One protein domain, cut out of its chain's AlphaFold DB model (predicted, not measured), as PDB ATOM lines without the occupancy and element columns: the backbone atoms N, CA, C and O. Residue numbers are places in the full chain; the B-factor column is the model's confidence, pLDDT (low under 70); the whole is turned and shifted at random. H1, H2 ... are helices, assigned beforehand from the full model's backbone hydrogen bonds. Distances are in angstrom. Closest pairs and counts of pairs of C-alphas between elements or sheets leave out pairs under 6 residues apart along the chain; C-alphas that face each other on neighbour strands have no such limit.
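This is residues 123 to 212 of the 212 residues of an uncharacterized protein of Fluviicola sp. RIFCSPHIGHO2_12_FULL_43_24 (UniProt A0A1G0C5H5). The two long helices, H1 and H4, make a wide V, coming close where H1 ends and near the end of H4; H2 sits inside the V, across H4, and H3 continues from it as a short helical hairpin toward the far part of the H4 arm. After H4 the printed part turns and H5 folds back beside H1, while residues 123 to 130 stick out at the far end of the H1 arm. The printed part has 90 residues with five named helices, in the order H1 to H5, and no named strand, and its class is all helix. It is loose, with a radius of gyration of the C-alphas of 15.2 A, and elongated, spanning 49 by 27 by 20 A.

Find C-alpha 128 at (-58.176, -10.596, -4.285); from there H1, residues 128 to 146, runs 27.0 A to C-alpha 146 at (-41.522, -15.355, 16.488). Next look at residues 150 to 160 for H2, 15.3 A long, and at residues 167 to 172 for H3, 9.0 A long. H4, residues 180 to 200, is the longest at 30.1 A. H5, residues 203 to 209, measures 9.7 A and ends with C-alpha 209 at (-57.792, -12.293, 12.158).

Begin with H2, the hub, which touches three helices. H1 touches it with residues 143 to 144 alone, at a steep tilt of 60 degrees, opposite ways; the closest C-alphas, of Leu 143 and Val 153, are 5.9 A apart. H2 and H3 touch as a helical hairpin at a shallow tilt of 31 degrees, with the C-alphas of Arg 151 and Val 172 closest at 6.7 A. H4 touches H2 with residues 190 to 195 alone, about perpendicular at 84 degrees, and the closest C-alphas are those of Ala 156 and Ile 194, 6.1 A apart. H3 and H4 only just touch, with 3 pairs of C-alphas within 8 A, the closest those of Phe 169 and Val 187 at 6.1 A. H5 is close to H1 but not clearly touching, at a shallow tilt of 25 degrees, opposite ways; the C-alphas of Ile 139 and Ile 207 are closest at 6.2 A. H1 and H3 are apart. In H1, H2, H3, H4 and H5, every O i to N i+4 pair is within hydrogen-bond range.

Look at the C-alphas of Ser 125 and Thr 179, the two farthest apart, at 49.1 A. The printed part has no cut, and no link between its helices is long. Residues 123 to 130, of which 128 to 130 belong to H1, stand free. The mean pLDDT of the printed part is 74.8; it is under 70 in residues 123 to 137, 161, 168 and 204 to 212.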
ATOM      1  N   ARG A 123     -62.073 -14.995  -3.690       40.50
ATOM      2  CA  ARG A 123     -63.437 -14.555  -4.018       40.50
ATOM      3  C   ARG A 123     -63.497 -13.965  -5.437       40.50
ATOM      4  O   ARG A 123     -64.136 -12.953  -5.675       40.50
ATOM      5  N   GLY A 124     -62.881 -14.641  -6.407       39.06
ATOM      6  CA  GLY A 124     -63.108 -14.432  -7.840       39.06
ATOM      7  C   GLY A 124     -62.843 -13.038  -8.434       39.06
ATOM      8  O   GLY A 124     -63.319 -12.805  -9.545       39.06
ATOM      9  N   SER A 125     -62.107 -12.127  -7.785       41.09
ATOM     10  CA  SER A 125     -61.822 -10.788  -8.328       41.09
ATOM     11  C   SER A 125     -60.322 -10.473  -8.423       41.09
ATOM     12  O   SER A 125     -59.500 -11.015  -7.694       41.09
ATOM     13  N   THR A 126     -59.935  -9.579  -9.339       44.44
ATOM     14  CA  THR A 126     -58.550  -9.079  -9.481       44.44
ATOM     15  C   THR A 126     -58.025  -8.360  -8.232       44.44
ATOM     16  O   THR A 126     -56.812  -8.304  -8.045       44.44
ATOM     17  N   ASP A 127     -58.914  -7.859  -7.369       44.97
ATOM     18  CA  ASP A 127     -58.573  -7.212  -6.090       44.97
ATOM     19  C   ASP A 127     -58.114  -8.242  -5.036       44.97
ATOM     20  O   ASP A 127     -57.288  -7.956  -4.169       44.97
ATOM     21  N   ASP A 128     -58.547  -9.499  -5.183       49.25
ATOM     22  CA  ASP A 128     -58.176 -10.596  -4.285       49.25
ATOM     23  C   ASP A 128     -56.689 -10.961  -4.404       49.25
ATOM     24  O   ASP A 128     -56.104 -11.532  -3.486       49.25
ATOM     25  N   THR A 129     -56.052 -10.627  -5.533       47.56
ATOM     26  CA  THR A 129     -54.642 -10.974  -5.782       47.56
ATOM     27  C   THR A 129     -53.715 -10.156  -4.882       47.56
ATOM     28  O   THR A 129     -52.765 -10.699  -4.326       47.56
ATOM     29  N   ILE A 130     -54.029  -8.873  -4.671       49.75
ATOM     30  CA  ILE A 130     -53.260  -7.979  -3.792       49.75
ATOM     31  C   ILE A 130     -53.446  -8.399  -2.325       49.75
ATOM     32  O   ILE A 130     -52.473  -8.482  -1.578       49.75
ATOM     33  N   GLN A 131     -54.670  -8.771  -1.932       57.84
ATOM     34  CA  GLN A 131     -54.953  -9.247  -0.573       57.84
ATOM     35  C   GLN A 131     -54.237 -10.558  -0.227       57.84
ATOM     36  O   GLN A 131     -53.776 -10.716   0.905       57.84
ATOM     37  N   ILE A 132     -54.097 -11.494  -1.172       58.84
ATOM     38  CA  ILE A 132     -53.365 -12.749  -0.935       58.84
ATOM     39  C   ILE A 132     -51.875 -12.470  -0.694       58.84
ATOM     40  O   ILE A 132     -51.300 -13.011   0.254       58.84
ATOM     41  N   GLU A 133     -51.257 -11.600  -1.499       59.25
ATOM     42  CA  GLU A 133     -49.847 -11.219  -1.329       59.25
ATOM     43  C   GLU A 133     -49.611 -10.524   0.024       59.25
ATOM     44  O   GLU A 133     -48.665 -10.863   0.746       59.25
ATOM     45  N   GLU A 134     -50.500  -9.614   0.426       65.06
ATOM     46  CA  GLU A 134     -50.431  -8.923   1.719       65.06
ATOM     47  C   GLU A 134     -50.624  -9.879   2.905       65.06
ATOM     48  O   GLU A 134     -49.858  -9.832   3.871       65.06
ATOM     49  N   THR A 135     -51.583 -10.802   2.813       66.94
ATOM     50  CA  THR A 135     -51.885 -11.781   3.870       66.94
ATOM     51  C   THR A 135     -50.734 -12.767   4.059       66.94
ATOM     52  O   THR A 135     -50.296 -13.014   5.185       66.94
ATOM     53  N   MET A 136     -50.181 -13.305   2.966       66.88
ATOM     54  CA  MET A 136     -49.018 -14.201   3.023       66.88
ATOM     55  C   MET A 136     -47.796 -13.499   3.604       66.88
ATOM     56  O   MET A 136     -47.103 -14.063   4.455       66.88
ATOM     57  N   THR A 137     -47.580 -12.244   3.222       69.12
ATOM     58  CA  THR A 137     -46.505 -11.427   3.780       69.12
ATOM     59  C   THR A 137     -46.711 -11.175   5.275       69.12
ATOM     60  O   THR A 137     -45.760 -11.257   6.053       69.12
ATOM     61  N   ALA A 138     -47.936 -10.880   5.712       73.06
ATOM     62  CA  ALA A 138     -48.244 -10.671   7.123       73.06
ATOM     63  C   ALA A 138     -47.983 -11.938   7.953       73.06
ATOM     64  O   ALA A 138     -47.365 -11.863   9.016       73.06
ATOM     65  N   ILE A 139     -48.366 -13.107   7.430       74.69
ATOM     66  CA  ILE A 139     -48.097 -14.402   8.063       74.69
ATOM     67  C   ILE A 139     -46.591 -14.665   8.136       74.69
ATOM     68  O   ILE A 139     -46.092 -15.070   9.185       74.69
ATOM     69  N   GLN A 140     -45.849 -14.376   7.067       75.44
ATOM     70  CA  GLN A 140     -44.399 -14.534   7.068       75.44
ATOM     71  C   GLN A 140     -43.717 -13.612   8.080       75.44
ATOM     72  O   GLN A 140     -42.897 -14.068   8.872       75.44
ATOM     73  N   ASN A 141     -44.091 -12.329   8.108       78.44
ATOM     74  CA  ASN A 141     -43.561 -11.362   9.070       78.44
ATOM     75  C   ASN A 141     -43.837 -11.795  10.514       78.44
ATOM     76  O   ASN A 141     -42.963 -11.666  11.371       78.44
ATOM     77  N   LEU A 142     -45.036 -12.320  10.783       81.44
ATOM     78  CA  LEU A 142     -45.374 -12.868  12.089       81.44
ATOM     79  C   LEU A 142     -44.440 -14.031  12.439       81.44
ATOM     80  O   LEU A 142     -43.826 -14.012  13.502       81.44
ATOM     81  N   LEU A 143     -44.270 -15.007  11.544       82.12
ATOM     82  CA  LEU A 143     -43.397 -16.157  11.793       82.12
ATOM     83  C   LEU A 143     -41.936 -15.749  12.010       82.12
ATOM     84  O   LEU A 143     -41.311 -16.212  12.958       82.12
ATOM     85  N   GLU A 144     -41.410 -14.838  11.199       81.38
ATOM     86  CA  GLU A 144     -40.045 -14.322  11.345       81.38
ATOM     87  C   GLU A 144     -39.850 -13.494  12.624       81.38
ATOM     88  O   GLU A 144     -38.748 -13.452  13.165       81.38
ATOM     89  N   SER A 145     -40.901 -12.849  13.140       82.06
ATOM     90  CA  SER A 145     -40.836 -12.167  14.443       82.06
ATOM     91  C   SER A 145     -40.825 -13.141  15.625       82.06
ATOM     92  O   SER A 145     -40.253 -12.841  16.672       82.06
ATOM     93  N   LEU A 146     -41.440 -14.316  15.460       84.00
ATOM     94  CA  LEU A 146     -41.522 -15.355  16.488       84.00
ATOM     95  C   LEU A 146     -40.293 -16.263  16.503       84.00
ATOM     96  O   LEU A 146     -39.941 -16.813  17.550       84.00
ATOM     97  N   PHE A 147     -39.652 -16.432  15.348       86.12
ATOM     98  CA  PHE A 147     -38.548 -17.354  15.157       86.12
ATOM     99  C   PHE A 147     -37.335 -16.628  14.565       86.12
ATOM    100  O   PHE A 147     -37.339 -16.291  13.383       86.12
ATOM    101  N   PRO A 148     -36.258 -16.426  15.349       76.94
ATOM    102  CA  PRO A 148     -35.055 -15.750  14.865       76.94
ATOM    103  C   PRO A 148     -34.236 -16.599  13.878       76.94
ATOM    104  O   PRO A 148     -33.350 -16.073  13.214       76.94
ATOM    105  N   ASN A 149     -34.499 -17.907  13.796       80.50
ATOM    106  CA  ASN A 149     -33.806 -18.828  12.900       80.50
ATOM    107  C   ASN A 149     -34.666 -19.113  11.660       80.50
ATOM    108  O   ASN A 149     -35.812 -19.536  11.791       80.50
ATOM    109  N   GLU A 150     -34.098 -18.958  10.461       75.94
ATOM    110  CA  GLU A 150     -34.773 -19.286   9.196       75.94
ATOM    111  C   GLU A 150     -35.273 -20.737   9.150       75.94
ATOM    112  O   GLU A 150     -36.362 -20.998   8.642       75.94
ATOM    113  N   ARG A 151     -34.524 -21.683   9.735       80.06
ATOM    114  CA  ARG A 151     -34.946 -23.092   9.815       80.06
ATOM    115  C   ARG A 151     -36.237 -23.238  10.612       80.06
ATOM    116  O   ARG A 151     -37.139 -23.959  10.207       80.06
ATOM    117  N   ASP A 152     -36.357 -22.502  11.712       84.31
ATOM    118  CA  ASP A 152     -37.547 -22.521  12.562       84.31
ATOM    119  C   ASP A 152     -38.762 -21.911  11.868       84.31
ATOM    120  O   ASP A 152     -39.878 -22.384  12.072       84.31
ATOM    121  N   VAL A 153     -38.547 -20.903  11.020       83.00
ATOM    122  CA  VAL A 153     -39.601 -20.329  10.179       83.00
ATOM    123  C   VAL A 153     -40.122 -21.388   9.208       83.00
ATOM    124  O   VAL A 153     -41.330 -21.616   9.161       83.00
ATOM    125  N   ILE A 154     -39.237 -22.103   8.504       78.81
ATOM    126  CA  ILE A 154     -39.618 -23.196   7.590       78.81
ATOM    127  C   ILE A 154     -40.371 -24.299   8.349       78.81
ATOM    128  O   ILE A 154     -41.455 -24.715   7.940       78.81
ATOM    129  N   LEU A 155     -39.865 -24.716   9.511       83.31
ATOM    130  CA  LEU A 155     -40.534 -25.701  10.365       83.31
ATOM    131  C   LEU A 155     -41.914 -25.211  10.833       83.31
ATOM    132  O   LEU A 155     -42.854 -26.002  10.910       83.31
ATOM    133  N   ALA A 156     -42.068 -23.918  11.123       84.69
ATOM    134  CA  ALA A 156     -43.354 -23.321  11.469       84.69
ATOM    135  C   ALA A 156     -44.336 -23.342  10.297       84.69
ATOM    136  O   ALA A 156     -45.495 -23.711  10.503       84.69
ATOM    137  N   TYR A 157     -43.880 -23.059   9.074       79.19
ATOM    138  CA  TYR A 157     -44.682 -23.248   7.863       79.19
ATOM    139  C   TYR A 157     -45.173 -24.693   7.728       79.19
ATOM    140  O   TYR A 157     -46.363 -24.914   7.493       79.19
ATOM    141  N   MET A 158     -44.295 -25.674   7.955       76.88
ATOM    142  CA  MET A 158     -44.636 -27.101   7.882       76.88
ATOM    143  C   MET A 158     -45.621 -27.530   8.977       76.88
ATOM    144  O   MET A 158     -46.556 -28.292   8.727       76.88
ATOM    145  N   VAL A 159     -45.456 -27.018  10.201       82.44
ATOM    146  CA  VAL A 159     -46.384 -27.272  11.315       82.44
ATOM    147  C   VAL A 159     -47.756 -26.656  11.038       82.44
ATOM    148  O   VAL A 159     -48.770 -27.296  11.315       82.44
ATOM    149  N   LEU A 160     -47.808 -25.445  10.476       77.44
ATOM    150  CA  LEU A 160     -49.057 -24.797  10.070       77.44
ATOM    151  C   LEU A 160     -49.726 -25.543   8.912       77.44
ATOM    152  O   LEU A 160     -50.928 -25.788   8.972       77.44
ATOM    153  N   ALA A 161     -48.952 -26.019   7.933       68.25
ATOM    154  CA  ALA A 161     -49.431 -26.885   6.851       68.25
ATOM    155  C   ALA A 161     -49.956 -28.252   7.338       68.25
ATOM    156  O   ALA A 161     -50.538 -28.993   6.554       68.25
ATOM    157  N   SER A 162     -49.807 -28.570   8.631       72.00
ATOM    158  CA  SER A 162     -50.184 -29.850   9.241       72.00
ATOM    159  C   SER A 162     -49.429 -31.055   8.671       72.00
ATOM    160  O   SER A 162     -49.970 -32.162   8.649       72.00
ATOM    161  N   GLU A 163     -48.164 -30.860   8.277       73.50
ATOM    162  CA  GLU A 163     -47.302 -31.927   7.760       73.50
ATOM    163  C   GLU A 163     -47.151 -33.064   8.789       73.50
ATOM    164  O   GLU A 163     -46.834 -32.843   9.971       73.50
ATOM    165  N   ARG A 164     -47.405 -34.297   8.344       72.62
ATOM    166  CA  ARG A 164     -47.428 -35.509   9.179       72.62
ATOM    167  C   ARG A 164     -46.191 -36.376   8.974       72.62
ATOM    168  O   ARG A 164     -45.839 -37.116   9.894       72.62
ATOM    169  N   GLU A 165     -45.539 -36.282   7.821       70.81
ATOM    170  CA  GLU A 165     -44.370 -37.096   7.496       70.81
ATOM    171  C   GLU A 165     -43.130 -36.624   8.275       70.81
ATOM    172  O   GLU A 165     -43.031 -35.463   8.662       70.81
ATOM    173  N   THR A 166     -42.211 -37.542   8.598       76.69
ATOM    174  CA  THR A 166     -40.979 -37.231   9.363       76.69
ATOM    175  C   THR A 166     -39.815 -36.865   8.448       76.69
ATOM    176  O   THR A 166     -39.086 -35.932   8.763       76.69
ATOM    177  N   GLU A 167     -39.686 -37.562   7.314       72.50
ATOM    178  CA  GLU A 167     -38.661 -37.335   6.282       72.50
ATOM    179  C   GLU A 167     -38.477 -35.855   5.911       72.50
ATOM    180  O   GLU A 167     -37.353 -35.355   5.987       72.50
ATOM    181  N   PRO A 168     -39.549 -35.100   5.625       69.75
ATOM    182  CA  PRO A 168     -39.375 -33.701   5.272       69.75
ATOM    183  C   PRO A 168     -38.865 -32.809   6.408       69.75
ATOM    184  O   PRO A 168     -38.120 -31.859   6.183       69.75
ATOM    185  N   PHE A 169     -39.205 -33.122   7.659       74.75
ATOM    186  CA  PHE A 169     -38.636 -32.396   8.794       74.75
ATOM    187  C   PHE A 169     -37.168 -32.768   9.018       74.75
ATOM    188  O   PHE A 169     -36.393 -31.915   9.444       74.75
ATOM    189  N   SER A 170     -36.776 -34.017   8.750       80.12
ATOM    190  CA  SER A 170     -35.381 -34.440   8.890       80.12
ATOM    191  C   SER A 170     -34.449 -33.806   7.862       80.12
ATOM    192  O   SER A 170     -33.306 -33.527   8.211       80.12
ATOM    193  N   GLU A 171     -34.940 -33.524   6.654       78.00
ATOM    194  CA  GLU A 171     -34.199 -32.789   5.619       78.00
ATOM    195  C   GLU A 171     -33.914 -31.349   6.079       78.00
ATOM    196  O   GLU A 171     -32.764 -30.921   6.133       78.00
ATOM    197  N   VAL A 172     -34.942 -30.623   6.541       78.50
ATOM    198  CA  VAL A 172     -34.795 -29.239   7.048       78.50
ATOM    199  C   VAL A 172     -33.920 -29.164   8.305       78.50
ATOM    200  O   VAL A 172     -33.206 -28.182   8.522       78.50
ATOM    201  N   LEU A 173     -33.983 -30.190   9.158       83.31
ATOM    202  CA  LEU A 173     -33.155 -30.294  10.360       83.31
ATOM    203  C   LEU A 173     -31.739 -30.817  10.078       83.31
ATOM    204  O   LEU A 173     -30.924 -30.802  10.997       83.31
ATOM    205  N   GLU A 174     -31.438 -31.241   8.846       85.25
ATOM    206  CA  GLU A 174     -30.155 -31.840   8.448       85.25
ATOM    207  C   GLU A 174     -29.791 -33.086   9.290       85.25
ATOM    208  O   GLU A 174     -28.633 -33.325   9.623       85.25
ATOM    209  N   ILE A 175     -30.792 -33.900   9.653       85.81
ATOM    210  CA  ILE A 175     -30.647 -35.099  10.509       85.81
ATOM    211  C   ILE A 175     -30.873 -36.418   9.758       85.81
ATOM    212  O   ILE A 175     -31.117 -37.462  10.362       85.81
ATOM    213  N   GLU A 176     -30.780 -36.394   8.432       82.50
ATOM    214  CA  GLU A 176     -30.984 -37.560   7.562       82.50
ATOM    215  C   GLU A 176     -30.024 -38.718   7.877       82.50
ATOM    216  O   GLU A 176     -30.364 -39.882   7.673       82.50
ATOM    217  N   GLY A 177     -28.847 -38.413   8.436       79.88
ATOM    218  CA  GLY A 177     -27.858 -39.406   8.866       79.88
ATOM    219  C   GLY A 177     -28.212 -40.163  10.152       79.88
ATOM    220  O   GLY A 177     -27.537 -41.139  10.477       79.88
ATOM    221  N   LEU A 178     -29.241 -39.737  10.892       84.50
ATOM    222  CA  LEU A 178     -29.726 -40.449  12.077       84.50
ATOM    223  C   LEU A 178     -30.620 -41.630  11.692       84.50
ATOM    224  O   LEU A 178     -31.197 -41.680  10.604       84.50
ATOM    225  N   THR A 179     -30.801 -42.582  12.608       88.31
ATOM    226  CA  THR A 179     -31.767 -43.663  12.389       88.31
ATOM    227  C   THR A 179     -33.196 -43.115  12.328       88.31
ATOM    228  O   THR A 179     -33.520 -42.105  12.950       88.31
ATOM    229  N   LYS A 180     -34.113 -43.816  11.644       82.19
ATOM    230  CA  LYS A 180     -35.526 -43.389  11.550       82.19
ATOM    231  C   LYS A 180     -36.192 -43.166  12.916       82.19
ATOM    232  O   LYS A 180     -37.123 -42.370  13.010       82.19
ATOM    233  N   SER A 181     -35.752 -43.864  13.965       83.00
ATOM    234  CA  SER A 181     -36.260 -43.654  15.328       83.00
ATOM    235  C   SER A 181     -35.773 -42.325  15.905       83.00
ATOM    236  O   SER A 181     -36.579 -41.526  16.369       83.00
ATOM    237  N   GLU A 182     -34.474 -42.058  15.809       84.38
ATOM    238  CA  GLU A 182     -33.859 -40.819  16.299       84.38
ATOM    239  C   GLU A 182     -34.351 -39.592  15.523       84.38
ATOM    240  O   GLU A 182     -34.642 -38.560  16.123       84.38
ATOM    241  N   GLN A 183     -34.541 -39.724  14.204       84.56
ATOM    242  CA  GLN A 183     -35.164 -38.688  13.379       84.56
ATOM    243  C   GLN A 183     -36.558 -38.331  13.903       84.56
ATOM    244  O   GLN A 183     -36.865 -37.158  14.093       84.56
ATOM    245  N   ARG A 184     -37.406 -39.330  14.186       83.19
ATOM    246  CA  ARG A 184     -38.762 -39.096  14.714       83.19
ATOM    247  C   ARG A 184     -38.737 -38.362  16.047       83.19
ATOM    248  O   ARG A 184     -39.531 -37.439  16.234       83.19
ATOM    249  N   ASP A 185     -37.844 -38.753  16.947       86.94
ATOM    250  CA  ASP A 185     -37.730 -38.132  18.263       86.94
ATOM    251  C   ASP A 185     -37.272 -36.675  18.157       86.94
ATOM    252  O   ASP A 185     -37.846 -35.791  18.802       86.94
ATOM    253  N   GLU A 186     -36.293 -36.394  17.300       88.50
ATOM    254  CA  GLU A 186     -35.767 -35.043  17.128       88.50
ATOM    255  C   GLU A 186     -36.756 -34.126  16.398       88.50
ATOM    256  O   GLU A 186     -37.003 -32.994  16.834       88.50
ATOM    257  N   VAL A 187     -37.429 -34.641  15.363       87.56
ATOM    258  CA  VAL A 187     -38.536 -33.955  14.683       87.56
ATOM    259  C   VAL A 187     -39.662 -33.642  15.666       87.56
ATOM    260  O   VAL A 187     -40.181 -32.525  15.673       87.56
ATOM    261  N   LYS A 188     -40.034 -34.590  16.536       89.06
ATOM    262  CA  LYS A 188     -41.087 -34.388  17.539       89.06
ATOM    263  C   LYS A 188     -40.743 -33.244  18.490       89.06
ATOM    264  O   LYS A 188     -41.579 -32.366  18.691       89.06
ATOM    265  N   LYS A 189     -39.519 -33.208  19.030       89.38
ATOM    266  CA  LYS A 189     -39.071 -32.117  19.916       89.38
ATOM    267  C   LYS A 189     -39.178 -30.755  19.233       89.38
ATOM    268  O   LYS A 189     -39.688 -29.808  19.833       89.38
ATOM    269  N   HIS A 190     -38.743 -30.662  17.976       89.25
ATOM    270  CA  HIS A 190     -38.814 -29.422  17.205       89.25
ATOM    271  C   HIS A 190     -40.263 -29.015  16.927       89.25
ATOM    272  O   HIS A 190     -40.636 -27.880  17.219       89.25
ATOM    273  N   LYS A 191     -41.116 -29.942  16.473       86.75
ATOM    274  CA  LYS A 191     -42.548 -29.681  16.254       86.75
ATOM    275  C   LYS A 191     -43.248 -29.223  17.531       86.75
ATOM    276  O   LYS A 191     -43.988 -28.243  17.491       86.75
ATOM    277  N   ASP A 192     -42.988 -29.877  18.660       89.38
ATOM    278  CA  ASP A 192     -43.588 -29.522  19.947       89.38
ATOM    279  C   ASP A 192     -43.122 -28.140  20.426       89.38
ATOM    280  O   ASP A 192     -43.925 -27.361  20.948       89.38
ATOM    281  N   ARG A 193     -41.846 -27.793  20.208       91.44
ATOM    282  CA  ARG A 193     -41.323 -26.454  20.506       91.44
ATOM    283  C   ARG A 193     -41.995 -25.388  19.643       91.44
ATOM    284  O   ARG A 193     -42.512 -24.418  20.190       91.44
ATOM    285  N   ILE A 194     -42.016 -25.578  18.324       89.69
ATOM    286  CA  ILE A 194     -42.633 -24.643  17.373       89.69
ATOM    287  C   ILE A 194     -44.118 -24.457  17.700       89.69
ATOM    288  O   ILE A 194     -44.590 -23.329  17.830       89.69
ATOM    289  N   LYS A 195     -44.846 -25.555  17.937       86.56
ATOM    290  CA  LYS A 195     -46.266 -25.521  18.300       86.56
ATOM    291  C   LYS A 195     -46.509 -24.730  19.587       86.56
ATOM    292  O   LYS A 195     -47.389 -23.875  19.602       86.56
ATOM    293  N   LYS A 196     -45.695 -24.937  20.629       89.12
ATOM    294  CA  LYS A 196     -45.785 -24.163  21.879       89.12
ATOM    295  C   LYS A 196     -45.526 -22.673  21.673       89.12
ATOM    296  O   LYS A 196     -46.184 -21.859  22.315       89.12
ATOM    297  N   VAL A 197     -44.573 -22.298  20.820       87.50
ATOM    298  CA  VAL A 197     -44.299 -20.880  20.523       87.50
ATOM    299  C   VAL A 197     -45.478 -20.249  19.781       87.50
ATOM    300  O   VAL A 197     -45.910 -19.160  20.156       87.50
ATOM    301  N   LEU A 198     -46.046 -20.951  18.796       84.50
ATOM    302  CA  LEU A 198     -47.228 -20.491  18.063       84.50
ATOM    303  C   LEU A 198     -48.456 -20.342  18.975       84.50
ATOM    304  O   LEU A 198     -49.195 -19.373  18.838       84.50
ATOM    305  N   GLU A 199     -48.665 -21.269  19.914       85.00
ATOM    306  CA  GLU A 199     -49.763 -21.211  20.891       85.00
ATOM    307  C   GLU A 199     -49.589 -20.062  21.893       85.00
ATOM    308  O   GLU A 199     -50.541 -19.343  22.174       85.00
ATOM    309  N   ARG A 200     -48.373 -19.844  22.409       84.75
ATOM    310  CA  ARG A 200     -48.095 -18.784  23.399       84.75
ATOM    311  C   ARG A 200     -48.264 -17.371  22.856       84.75
ATOM    312  O   ARG A 200     -48.593 -16.476  23.624       84.75
ATOM    313  N   ASN A 201     -48.014 -17.178  21.567       81.50
ATOM    314  CA  ASN A 201     -48.130 -15.876  20.910       81.50
ATOM    315  C   ASN A 201     -49.462 -15.709  20.169       81.50
ATOM    316  O   ASN A 201     -49.607 -14.796  19.364       81.50
ATOM    317  N   ASP A 202     -50.401 -16.630  20.397       77.38
ATOM    318  CA  ASP A 202     -51.704 -16.698  19.740       77.38
ATOM    319  C   ASP A 202     -51.641 -16.552  18.208       77.38
ATOM    320  O   ASP A 202     -52.537 -16.020  17.551       77.38
ATOM    321  N   ALA A 203     -50.550 -17.050  17.616       73.56
ATOM    322  CA  ALA A 203     -50.225 -16.822  16.216       73.56
ATOM    323  C   ALA A 203     -51.319 -17.375  15.298       73.56
ATOM    324  O   ALA A 203     -51.620 -16.787  14.271       73.56
ATOM    325  N   LYS A 204     -51.978 -18.472  15.687       67.88
ATOM    326  CA  LYS A 204     -53.094 -19.041  14.919       67.88
ATOM    327  C   LYS A 204     -54.303 -18.107  14.858       67.88
ATOM    328  O   LYS A 204     -54.911 -18.006  13.795       67.88
ATOM    329  N   ASN A 205     -54.640 -17.424  15.950       67.31
ATOM    330  CA  ASN A 205     -55.736 -16.455  15.961       67.31
ATOM    331  C   ASN A 205     -55.325 -15.144  15.289       67.31
ATOM    332  O   ASN A 205     -56.128 -14.585  14.549       67.31
ATOM    333  N   GLY A 206     -54.071 -14.710  15.453       67.19
ATOM    334  CA  GLY A 206     -53.508 -13.581  14.710       67.19
ATOM    335  C   GLY A 206     -53.600 -13.799  13.200       67.19
ATOM    336  O   GLY A 206     -54.162 -12.970  12.490       67.19
ATOM    337  N   ILE A 207     -53.173 -14.969  12.718       67.62
ATOM    338  CA  ILE A 207     -53.304 -15.362  11.309       67.62
ATOM    339  C   ILE A 207     -54.779 -15.400  10.895       67.62
ATOM    340  O   ILE A 207     -55.127 -14.848   9.861       67.62
ATOM    341  N   LYS A 208     -55.666 -15.971  11.719       64.88
ATOM    342  CA  LYS A 208     -57.110 -16.026  11.436       64.88
ATOM    343  C   LYS A 208     -57.764 -14.639  11.348       64.88
ATOM    344  O   LYS A 208     -58.676 -14.461  10.550       64.88
ATOM    345  N   SER A 209     -57.300 -13.677  12.146       61.97
ATOM    346  CA  SER A 209     -57.792 -12.293  12.158       61.97
ATOM    347  C   SER A 209     -57.306 -11.458  10.974       61.97
ATOM    348  O   SER A 209     -57.983 -10.518  10.588       61.97
ATOM    349  N   LEU A 210     -56.173 -11.826  10.365       60.91
ATOM    350  CA  LEU A 210     -55.653 -11.189   9.149       60.91
ATOM    351  C   LEU A 210     -56.430 -11.593   7.883       60.91
ATOM    352  O   LEU A 210     -56.167 -11.052   6.818       60.91
ATOM    353  N   ILE A 211     -57.350 -12.557   7.996       51.94
ATOM    354  CA  ILE A 211     -58.092 -13.169   6.879       51.94
ATOM    355  C   ILE A 211     -59.588 -12.794   6.910       51.94
ATOM    356  O   ILE A 211     -60.298 -13.041   5.937       51.94
ATOM    357  N   GLN A 212     -60.088 -12.242   8.026       47.25
ATOM    358  CA  GLN A 212     -61.484 -11.793   8.187       47.25
ATOM    359  C   GLN A 212     -61.665 -10.338   7.772       47.25
ATOM    360  O   GLN A 212     -62.726 -10.064   7.167       47.25
TER     361      GLN A 212